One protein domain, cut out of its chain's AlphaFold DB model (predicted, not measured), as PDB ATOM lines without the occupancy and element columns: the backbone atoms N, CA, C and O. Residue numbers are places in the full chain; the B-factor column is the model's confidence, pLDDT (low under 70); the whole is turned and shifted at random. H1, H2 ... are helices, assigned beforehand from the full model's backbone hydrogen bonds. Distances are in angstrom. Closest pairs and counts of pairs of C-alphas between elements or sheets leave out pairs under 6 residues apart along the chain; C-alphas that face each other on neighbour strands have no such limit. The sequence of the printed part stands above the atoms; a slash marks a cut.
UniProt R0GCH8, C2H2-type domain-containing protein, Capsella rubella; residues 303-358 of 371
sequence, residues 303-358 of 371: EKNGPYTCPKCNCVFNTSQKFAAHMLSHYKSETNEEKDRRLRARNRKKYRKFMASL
ATOM      1  N   GLU A 303       6.553  -6.973  14.267       79.12
ATOM      2  CA  GLU A 303       7.321  -6.121  15.179       79.12
ATOM      3  C   GLU A 303       8.073  -5.062  14.372       79.12
ATOM      4  O   GLU A 303       8.958  -5.434  13.622       79.12
ATOM      5  N   LYS A 304       7.655  -3.790  14.488       75.81
ATOM      6  CA  LYS A 304       8.136  -2.481  13.966       75.81
ATOM      7  C   LYS A 304       9.059  -2.379  12.726       75.81
ATOM      8  O   LYS A 304       8.968  -1.367  12.046       75.81
ATOM      9  N   ASN A 305       9.886  -3.364  12.397       75.69
ATOM     10  CA  ASN A 305      10.724  -3.491  11.202       75.69
ATOM     11  C   ASN A 305      10.664  -4.898  10.569       75.69
ATOM     12  O   ASN A 305      11.539  -5.265   9.784       75.69
ATOM     13  N   GLY A 306       9.681  -5.713  10.946       81.56
ATOM     14  CA  GLY A 306       9.496  -7.038  10.381       81.56
ATOM     15  C   GLY A 306       9.073  -6.976   8.913       81.56
ATOM     16  O   GLY A 306       8.534  -5.966   8.449       81.56
ATOM     17  N   PRO A 307       9.337  -8.044   8.158       90.94
ATOM     18  CA  PRO A 307       9.021  -8.072   6.747       90.94
ATOM     19  C   PRO A 307       7.500  -8.066   6.530       90.94
ATOM     20  O   PRO A 307       6.742  -8.701   7.255       90.94
ATOM     21  N   TYR A 308       7.048  -7.335   5.516       94.06
ATOM     22  CA  TYR A 308       5.635  -7.166   5.202       94.06
ATOM     23  C   TYR A 308       5.134  -8.353   4.390       94.06
ATOM     24  O   TYR A 308       5.605  -8.566   3.276       94.06
ATOM     25  N   THR A 309       4.146  -9.087   4.894       94.69
ATOM     26  CA  THR A 309       3.556 -10.218   4.162       94.69
ATOM     27  C   THR A 309       2.237  -9.814   3.519       94.69
ATOM     28  O   THR A 309       1.344  -9.285   4.187       94.69
ATOM     29  N   CYS A 310       2.099 -10.055   2.214       94.62
ATOM     30  CA  CYS A 310       0.829  -9.895   1.515       94.62
ATOM     31  C   CYS A 310      -0.082 -11.093   1.793       94.62
ATOM     32  O   CYS A 310       0.268 -12.194   1.391       94.62
ATOM     33  N   PRO A 311      -1.271 -10.902   2.384       90.19
ATOM     34  CA  PRO A 311      -2.168 -12.014   2.704       90.19
ATOM     35  C   PRO A 311      -2.830 -12.653   1.471       90.19
ATOM     36  O   PRO A 311      -3.372 -13.743   1.575       90.19
ATOM     37  N   LYS A 312      -2.807 -12.001   0.295       90.69
ATOM     38  CA  LYS A 312      -3.412 -12.559  -0.933       90.69
ATOM     39  C   LYS A 312      -2.535 -13.603  -1.615       90.69
ATOM     40  O   LYS A 312      -3.046 -14.547  -2.200       90.69
ATOM     41  N   CYS A 313      -1.221 -13.405  -1.593       95.19
ATOM     42  CA  CYS A 313      -0.272 -14.266  -2.301       95.19
ATOM     43  C   CYS A 313       0.867 -14.770  -1.407       95.19
ATOM     44  O   CYS A 313       1.810 -15.372  -1.909       95.19
ATOM     45  N   ASN A 314       0.811 -14.481  -0.105       94.50
ATOM     46  CA  ASN A 314       1.812 -14.825   0.908       94.50
ATOM     47  C   ASN A 314       3.247 -14.378   0.573       94.50
ATOM     48  O   ASN A 314       4.214 -14.890   1.133       94.50
ATOM     49  N   CYS A 315       3.408 -13.387  -0.313       95.00
ATOM     50  CA  CYS A 315       4.717 -12.825  -0.631       95.00
ATOM     51  C   CYS A 315       5.210 -11.931   0.509       95.00
ATOM     52  O   CYS A 315       4.464 -11.090   1.016       95.00
ATOM     53  N   VAL A 316       6.483 -12.093   0.860       95.69
ATOM     54  CA  VAL A 316       7.159 -11.368   1.937       95.69
ATOM     55  C   VAL A 316       8.032 -10.261   1.340       95.69
ATOM     56  O   VAL A 316       8.806 -10.493   0.411       95.69
ATOM     57  N   PHE A 317       7.914  -9.043   1.863       95.00
ATOM     58  CA  PHE A 317       8.590  -7.851   1.360       95.00
ATOM     59  C   PHE A 317       9.428  -7.197   2.455       95.00
ATOM     60  O   PHE A 317       8.930  -6.842   3.517       95.00
ATOM     61  N   ASN A 318      10.704  -6.948   2.164       93.56
ATOM     62  CA  ASN A 318      11.632  -6.357   3.135       93.56
ATOM     63  C   ASN A 318      11.373  -4.868   3.405       93.56
ATOM     64  O   ASN A 318      11.909  -4.316   4.359       93.56
ATOM     65  N   THR A 319      10.610  -4.193   2.541       92.88
ATOM     66  CA  THR A 319      10.315  -2.767   2.686       92.88
ATOM     67  C   THR A 319       8.843  -2.477   2.433       92.88
ATOM     68  O   THR A 319       8.198  -3.099   1.581       92.88
ATOM     69  N   SER A 320       8.326  -1.477   3.143       91.94
ATOM     70  CA  SER A 320       6.944  -1.022   3.001       91.94
ATOM     71  C   SER A 320       6.661  -0.468   1.605       91.94
ATOM     72  O   SER A 320       5.554  -0.635   1.104       91.94
ATOM     73  N   GLN A 321       7.651   0.135   0.934       94.62
ATOM     74  CA  GLN A 321       7.479   0.660  -0.423       94.62
ATOM     75  C   GLN A 321       7.235  -0.465  -1.436       94.62
ATOM     76  O   GLN A 321       6.333  -0.348  -2.267       94.62
ATOM     77  N   LYS A 322       7.992  -1.572  -1.351       96.31
ATOM     78  CA  LYS A 322       7.784  -2.739  -2.225       96.31
ATOM     79  C   LYS A 322       6.430  -3.388  -1.960       96.31
ATOM     80  O   LYS A 322       5.718  -3.704  -2.907       96.31
ATOM     81  N   PHE A 323       6.054  -3.511  -0.688       95.44
ATOM     82  CA  PHE A 323       4.735  -3.997  -0.295       95.44
ATOM     83  C   PHE A 323       3.604  -3.107  -0.832       95.44
ATOM     84  O   PHE A 323       2.656  -3.605  -1.431       95.44
ATOM     85  N   ALA A 324       3.714  -1.784  -0.690       94.25
ATOM     86  CA  ALA A 324       2.711  -0.843  -1.178       94.25
ATOM     87  C   ALA A 324       2.563  -0.903  -2.706       94.25
ATOM     88  O   ALA A 324       1.440  -0.976  -3.203       94.25
ATOM     89  N   ALA A 325       3.678  -0.932  -3.444       96.31
ATOM     90  CA  ALA A 325       3.668  -1.097  -4.897       96.31
ATOM     91  C   ALA A 325       3.039  -2.437  -5.314       96.31
ATOM     92  O   ALA A 325       2.244  -2.483  -6.249       96.31
ATOM     93  N   HIS A 326       3.334  -3.511  -4.581       96.31
ATOM     94  CA  HIS A 326       2.726  -4.818  -4.795       96.31
ATOM     95  C   HIS A 326       1.211  -4.814  -4.528       96.31
ATOM     96  O   HIS A 326       0.440  -5.347  -5.317       96.31
ATOM     97  N   MET A 327       0.737  -4.145  -3.479       94.75
ATOM     98  CA  MET A 327      -0.704  -4.041  -3.213       94.75
ATOM     99  C   MET A 327      -1.473  -3.346  -4.349       94.75
ATOM    100  O   MET A 327      -2.646  -3.648  -4.570       94.75
ATOM    101  N   LEU A 328      -0.825  -2.460  -5.113       94.19
ATOM    102  CA  LEU A 328      -1.445  -1.836  -6.286       94.19
ATOM    103  C   LEU A 328      -1.736  -2.840  -7.409       94.19
ATOM    104  O   LEU A 328      -2.731  -2.660  -8.113       94.19
ATOM    105  N   SER A 329      -0.931  -3.900  -7.570       96.00
ATOM    106  CA  SER A 329      -1.220  -4.923  -8.585       96.00
ATOM    107  C   SER A 329      -2.499  -5.682  -8.252       96.00
ATOM    108  O   SER A 329      -3.324  -5.884  -9.139       96.00
ATOM    109  N   HIS A 330      -2.719  -5.992  -6.969       94.62
ATOM    110  CA  HIS A 330      -3.954  -6.631  -6.501       94.62
ATOM    111  C   HIS A 330      -5.191  -5.766  -6.734       94.62
ATOM    112  O   HIS A 330      -6.233  -6.288  -7.113       94.62
ATOM    113  N   TYR A 331      -5.093  -4.445  -6.556       91.38
ATOM    114  CA  TYR A 331      -6.219  -3.543  -6.837       91.38
ATOM    115  C   TYR A 331      -6.513  -3.391  -8.330       91.38
ATOM    116  O   TYR A 331      -7.651  -3.111  -8.714       91.38
ATOM    117  N   LYS A 332      -5.505  -3.569  -9.186       94.56
ATOM    118  CA  LYS A 332      -5.695  -3.519 -10.637       94.56
ATOM    119  C   LYS A 332      -6.432  -4.760 -11.148       94.56
ATOM    120  O   LYS A 332      -7.252  -4.624 -12.052       94.56
ATOM    121  N   SER A 333      -6.171  -5.926 -10.551       94.56
ATOM    122  CA  SER A 333      -6.827  -7.202 -10.877       94.56
ATOM    123  C   SER A 333      -8.111  -7.479 -10.084       94.56
ATOM    124  O   SER A 333      -8.715  -8.528 -10.259       94.56
ATOM    125  N   GLU A 334      -8.517  -6.569  -9.198       93.75
ATOM    126  CA  GLU A 334      -9.715  -6.701  -8.365       93.75
ATOM    127  C   GLU A 334     -10.989  -6.699  -9.228       93.75
ATOM    128  O   GLU A 334     -11.144  -5.848 -10.121       93.75
ATOM    129  N   THR A 335     -11.908  -7.632  -8.955       95.75
ATOM    130  CA  THR A 335     -13.193  -7.706  -9.665       95.75
ATOM    131  C   THR A 335     -14.091  -6.526  -9.292       95.75
ATOM    132  O   THR A 335     -13.851  -5.814  -8.309       95.75
ATOM    133  N   ASN A 336     -15.137  -6.278 -10.082       94.94
ATOM    134  CA  ASN A 336     -16.064  -5.182  -9.794       94.94
ATOM    135  C   ASN A 336     -16.807  -5.406  -8.468       94.94
ATOM    136  O   ASN A 336     -17.016  -4.450  -7.723       94.94
ATOM    137  N   GLU A 337     -17.127  -6.654  -8.134       92.81
ATOM    138  CA  GLU A 337     -17.795  -7.036  -6.888       92.81
ATOM    139  C   GLU A 337     -16.900  -6.784  -5.666       92.81
ATOM    140  O   GLU A 337     -17.373  -6.288  -4.640       92.81
ATOM    141  N   GLU A 338     -15.603  -7.088  -5.764       90.69
ATOM    142  CA  GLU A 338     -14.644  -6.839  -4.683       90.69
ATOM    143  C   GLU A 338     -14.403  -5.325  -4.501       90.69
ATOM    144  O   GLU A 338     -14.474  -4.811  -3.377       90.69
ATOM    145  N   LYS A 339     -14.287  -4.573  -5.608       92.38
ATOM    146  CA  LYS A 339     -14.210  -3.099  -5.577       92.38
ATOM    147  C   LYS A 339     -15.426  -2.471  -4.898       92.38
ATOM    148  O   LYS A 339     -15.265  -1.565  -4.074       92.38
ATOM    149  N   ASP A 340     -16.620  -2.939  -5.243       92.06
ATOM    150  CA  ASP A 340     -17.892  -2.466  -4.701       92.06
ATOM    151  C   ASP A 340     -18.033  -2.812  -3.206       92.06
ATOM    152  O   ASP A 340     -18.374  -1.952  -2.388       92.06
ATOM    153  N   ARG A 341     -17.629  -4.025  -2.800       89.94
ATOM    154  CA  ARG A 341     -17.548  -4.428  -1.383       89.94
ATOM    155  C   ARG A 341     -16.661  -3.484  -0.569       89.94
ATOM    156  O   ARG A 341     -17.089  -2.976   0.470       89.94
ATOM    157  N   ARG A 342     -15.462  -3.170  -1.063       89.31
ATOM    158  CA  ARG A 342     -14.538  -2.232  -0.406       89.31
ATOM    159  C   ARG A 342     -15.091  -0.804  -0.351       89.31
ATOM    160  O   ARG A 342     -14.868  -0.089   0.632       89.31
ATOM    161  N   LEU A 343     -15.810  -0.362  -1.385       90.25
ATOM    162  CA  LEU A 343     -16.459   0.952  -1.390       90.25
ATOM    163  C   LEU A 343     -17.573   1.024  -0.336       90.25
ATOM    164  O   LEU A 343     -17.619   1.995   0.429       90.25
ATOM    165  N   ARG A 344     -18.406  -0.019  -0.233       90.06
ATOM    166  CA  ARG A 344     -19.422  -0.146   0.820       90.06
ATOM    167  C   ARG A 344     -18.802  -0.117   2.214       90.06
ATOM    168  O   ARG A 344     -19.240   0.689   3.033       90.06
ATOM    169  N   ALA A 345     -17.746  -0.891   2.467       88.00
ATOM    170  CA  ALA A 345     -17.052  -0.901   3.760       88.00
ATOM    171  C   ALA A 345     -16.510   0.495   4.140       88.00
ATOM    172  O   ALA A 345     -16.718   0.990   5.255       88.00
ATOM    173  N   ARG A 346     -15.898   1.204   3.178       87.81
ATOM    174  CA  ARG A 346     -15.403   2.577   3.378       87.81
ATOM    175  C   ARG A 346     -16.529   3.558   3.710       87.81
ATOM    176  O   ARG A 346     -16.360   4.408   4.589       87.81
ATOM    177  N   ASN A 347     -17.653   3.465   3.007       90.94
ATOM    178  CA  ASN A 347     -18.796   4.350   3.215       90.94
ATOM    179  C   ASN A 347     -19.508   4.050   4.537       90.94
ATOM    180  O   ASN A 347     -19.829   4.984   5.273       90.94
ATOM    181  N   ARG A 348     -19.643   2.773   4.903       89.69
ATOM    182  CA  ARG A 348     -20.217   2.338   6.181       89.69
ATOM    183  C   ARG A 348     -19.460   2.931   7.370       89.69
ATOM    184  O   ARG A 348     -20.077   3.494   8.272       89.69
ATOM    185  N   LYS A 349     -18.121   2.932   7.331       86.38
ATOM    186  CA  LYS A 349     -17.282   3.557   8.372       86.38
ATOM    187  C   LYS A 349     -17.500   5.070   8.484       86.38
ATOM    188  O   LYS A 349     -17.505   5.608   9.592       86.38
ATOM    189  N   LYS A 350     -17.680   5.772   7.358       89.62
ATOM    190  CA  LYS A 350     -17.990   7.214   7.353       89.62
ATOM    191  C   LYS A 350     -19.372   7.486   7.936       89.62
ATOM    192  O   LYS A 350     -19.498   8.363   8.786       89.62
ATOM    193  N   TYR A 351     -20.370   6.705   7.527       90.94
ATOM    194  CA  TYR A 351     -21.737   6.840   8.018       90.94
ATOM    195  C   TYR A 351     -21.823   6.560   9.520       90.94
ATOM    196  O   TYR A 351     -22.387   7.361  10.257       90.94
ATOM    197  N   ARG A 352     -21.161   5.506  10.016       89.19
ATOM    198  CA  ARG A 352     -21.089   5.220  11.456       89.19
ATOM    199  C   ARG A 352     -20.468   6.374  12.243       89.19
ATOM    200  O   ARG A 352     -21.013   6.766  13.268       89.19
ATOM    201  N   LYS A 353     -19.360   6.952  11.760       90.50
ATOM    202  CA  LYS A 353     -18.737   8.130  12.396       90.50
ATOM    203  C   LYS A 353     -19.669   9.341  12.406       90.50
ATOM    204  O   LYS A 353     -19.755  10.023  13.422       90.50
ATOM    205  N   PHE A 354     -20.366   9.587  11.300       93.12
ATOM    206  CA  PHE A 354     -21.351  10.659  11.197       93.12
ATOM    207  C   PHE A 354     -22.499  10.456  12.196       93.12
ATOM    208  O   PHE A 354     -22.757  11.334  13.014       93.12
ATOM    209  N   MET A 355     -23.098   9.265  12.237       92.19
ATOM    210  CA  MET A 355     -24.172   8.939  13.183       92.19
ATOM    211  C   MET A 355     -23.707   9.010  14.644       92.19
ATOM    212  O   MET A 355     -24.426   9.528  15.494       92.19
ATOM    213  N   ALA A 356     -22.482   8.571  14.945       91.62
ATOM    214  CA  ALA A 356     -21.895   8.720  16.276       91.62
ATOM    215  C   ALA A 356     -21.686  10.194  16.662       91.62
ATOM    216  O   ALA A 356     -21.841  10.546  17.828       91.62
ATOM    217  N   SER A 357     -21.360  11.064  15.699       91.88
ATOM    218  CA  SER A 357     -21.230  12.505  15.946       91.88
ATOM    219  C   SER A 357     -22.577  13.181  16.208       91.88
ATOM    220  O   SER A 357     -22.645  14.040  17.081       91.88
ATOM    221  N   LEU A 358     -23.648  12.738  15.539       90.62
ATOM    222  CA  LEU A 358     -25.013  13.218  15.785       90.62
ATOM    223  C   LEU A 358     -25.554  12.769  17.145       90.62
ATOM    224  O   LEU A 358     -26.338  13.480  17.763       90.62
TER     225      LEU A 358
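What this domain is: This is residues 303 to 358 of the 371 residues of the protein "C2H2-type domain-containing protein" of Capsella rubella (UniProt R0GCH8). What shape does the backbone make? Two helices, H1 and the longer H2, make a wide V with a tight link at its corner; residues 303 to 319 form a small looped head beside H1, and most of H2 sticks out as a free arm. What is it built of, and how spread out is it? The 56 printed residues include two named helices, H1 then H2, and no named strand: the class is all helix. The whole is only just extended, close to loose, with a radius of gyration of the C-alphas of 15.3 A, and its flat outline spans 43 by 30 by 15 A.

Where its parts are: What comes before the first helix? Residues 303 to 319 hold no named element, and C-alpha 303 is at (7.321, -6.121, 15.179). Where are the helices? H1 is residues 320 to 332, 18.8 A long from first to last C-alpha, beginning at C-alpha 320 (6.944, -1.022, 3.001). H2 is residues 336 to 358, 32.8 A long, ending at C-alpha 358 (-25.013, 13.218, 15.785).

How they stand to each other: Is anything paired before H1? Residues 308 to 309 form a short antiparallel pairing with residues 316 to 317. How do the helices stand? H1 and H2 are apart, but only just: their closest C-alphas are 8.1 A apart. What do their backbones show? In H2 every O i to N i+4 pair is within hydrogen-bond range; in H1, 7 of 9 are.

The domain as a whole: How far does it reach? The two C-alphas farthest apart, those of Asn 318 and Leu 358, are 43.4 A apart. What stands free? Residues 332 to 338 and 340 to 358 do. Is it continuous and confident? The printed part has no cut, the link from H1 to H2 is tight, and no printed residue is under 70 in pLDDT; the mean of the printed part is 91.6.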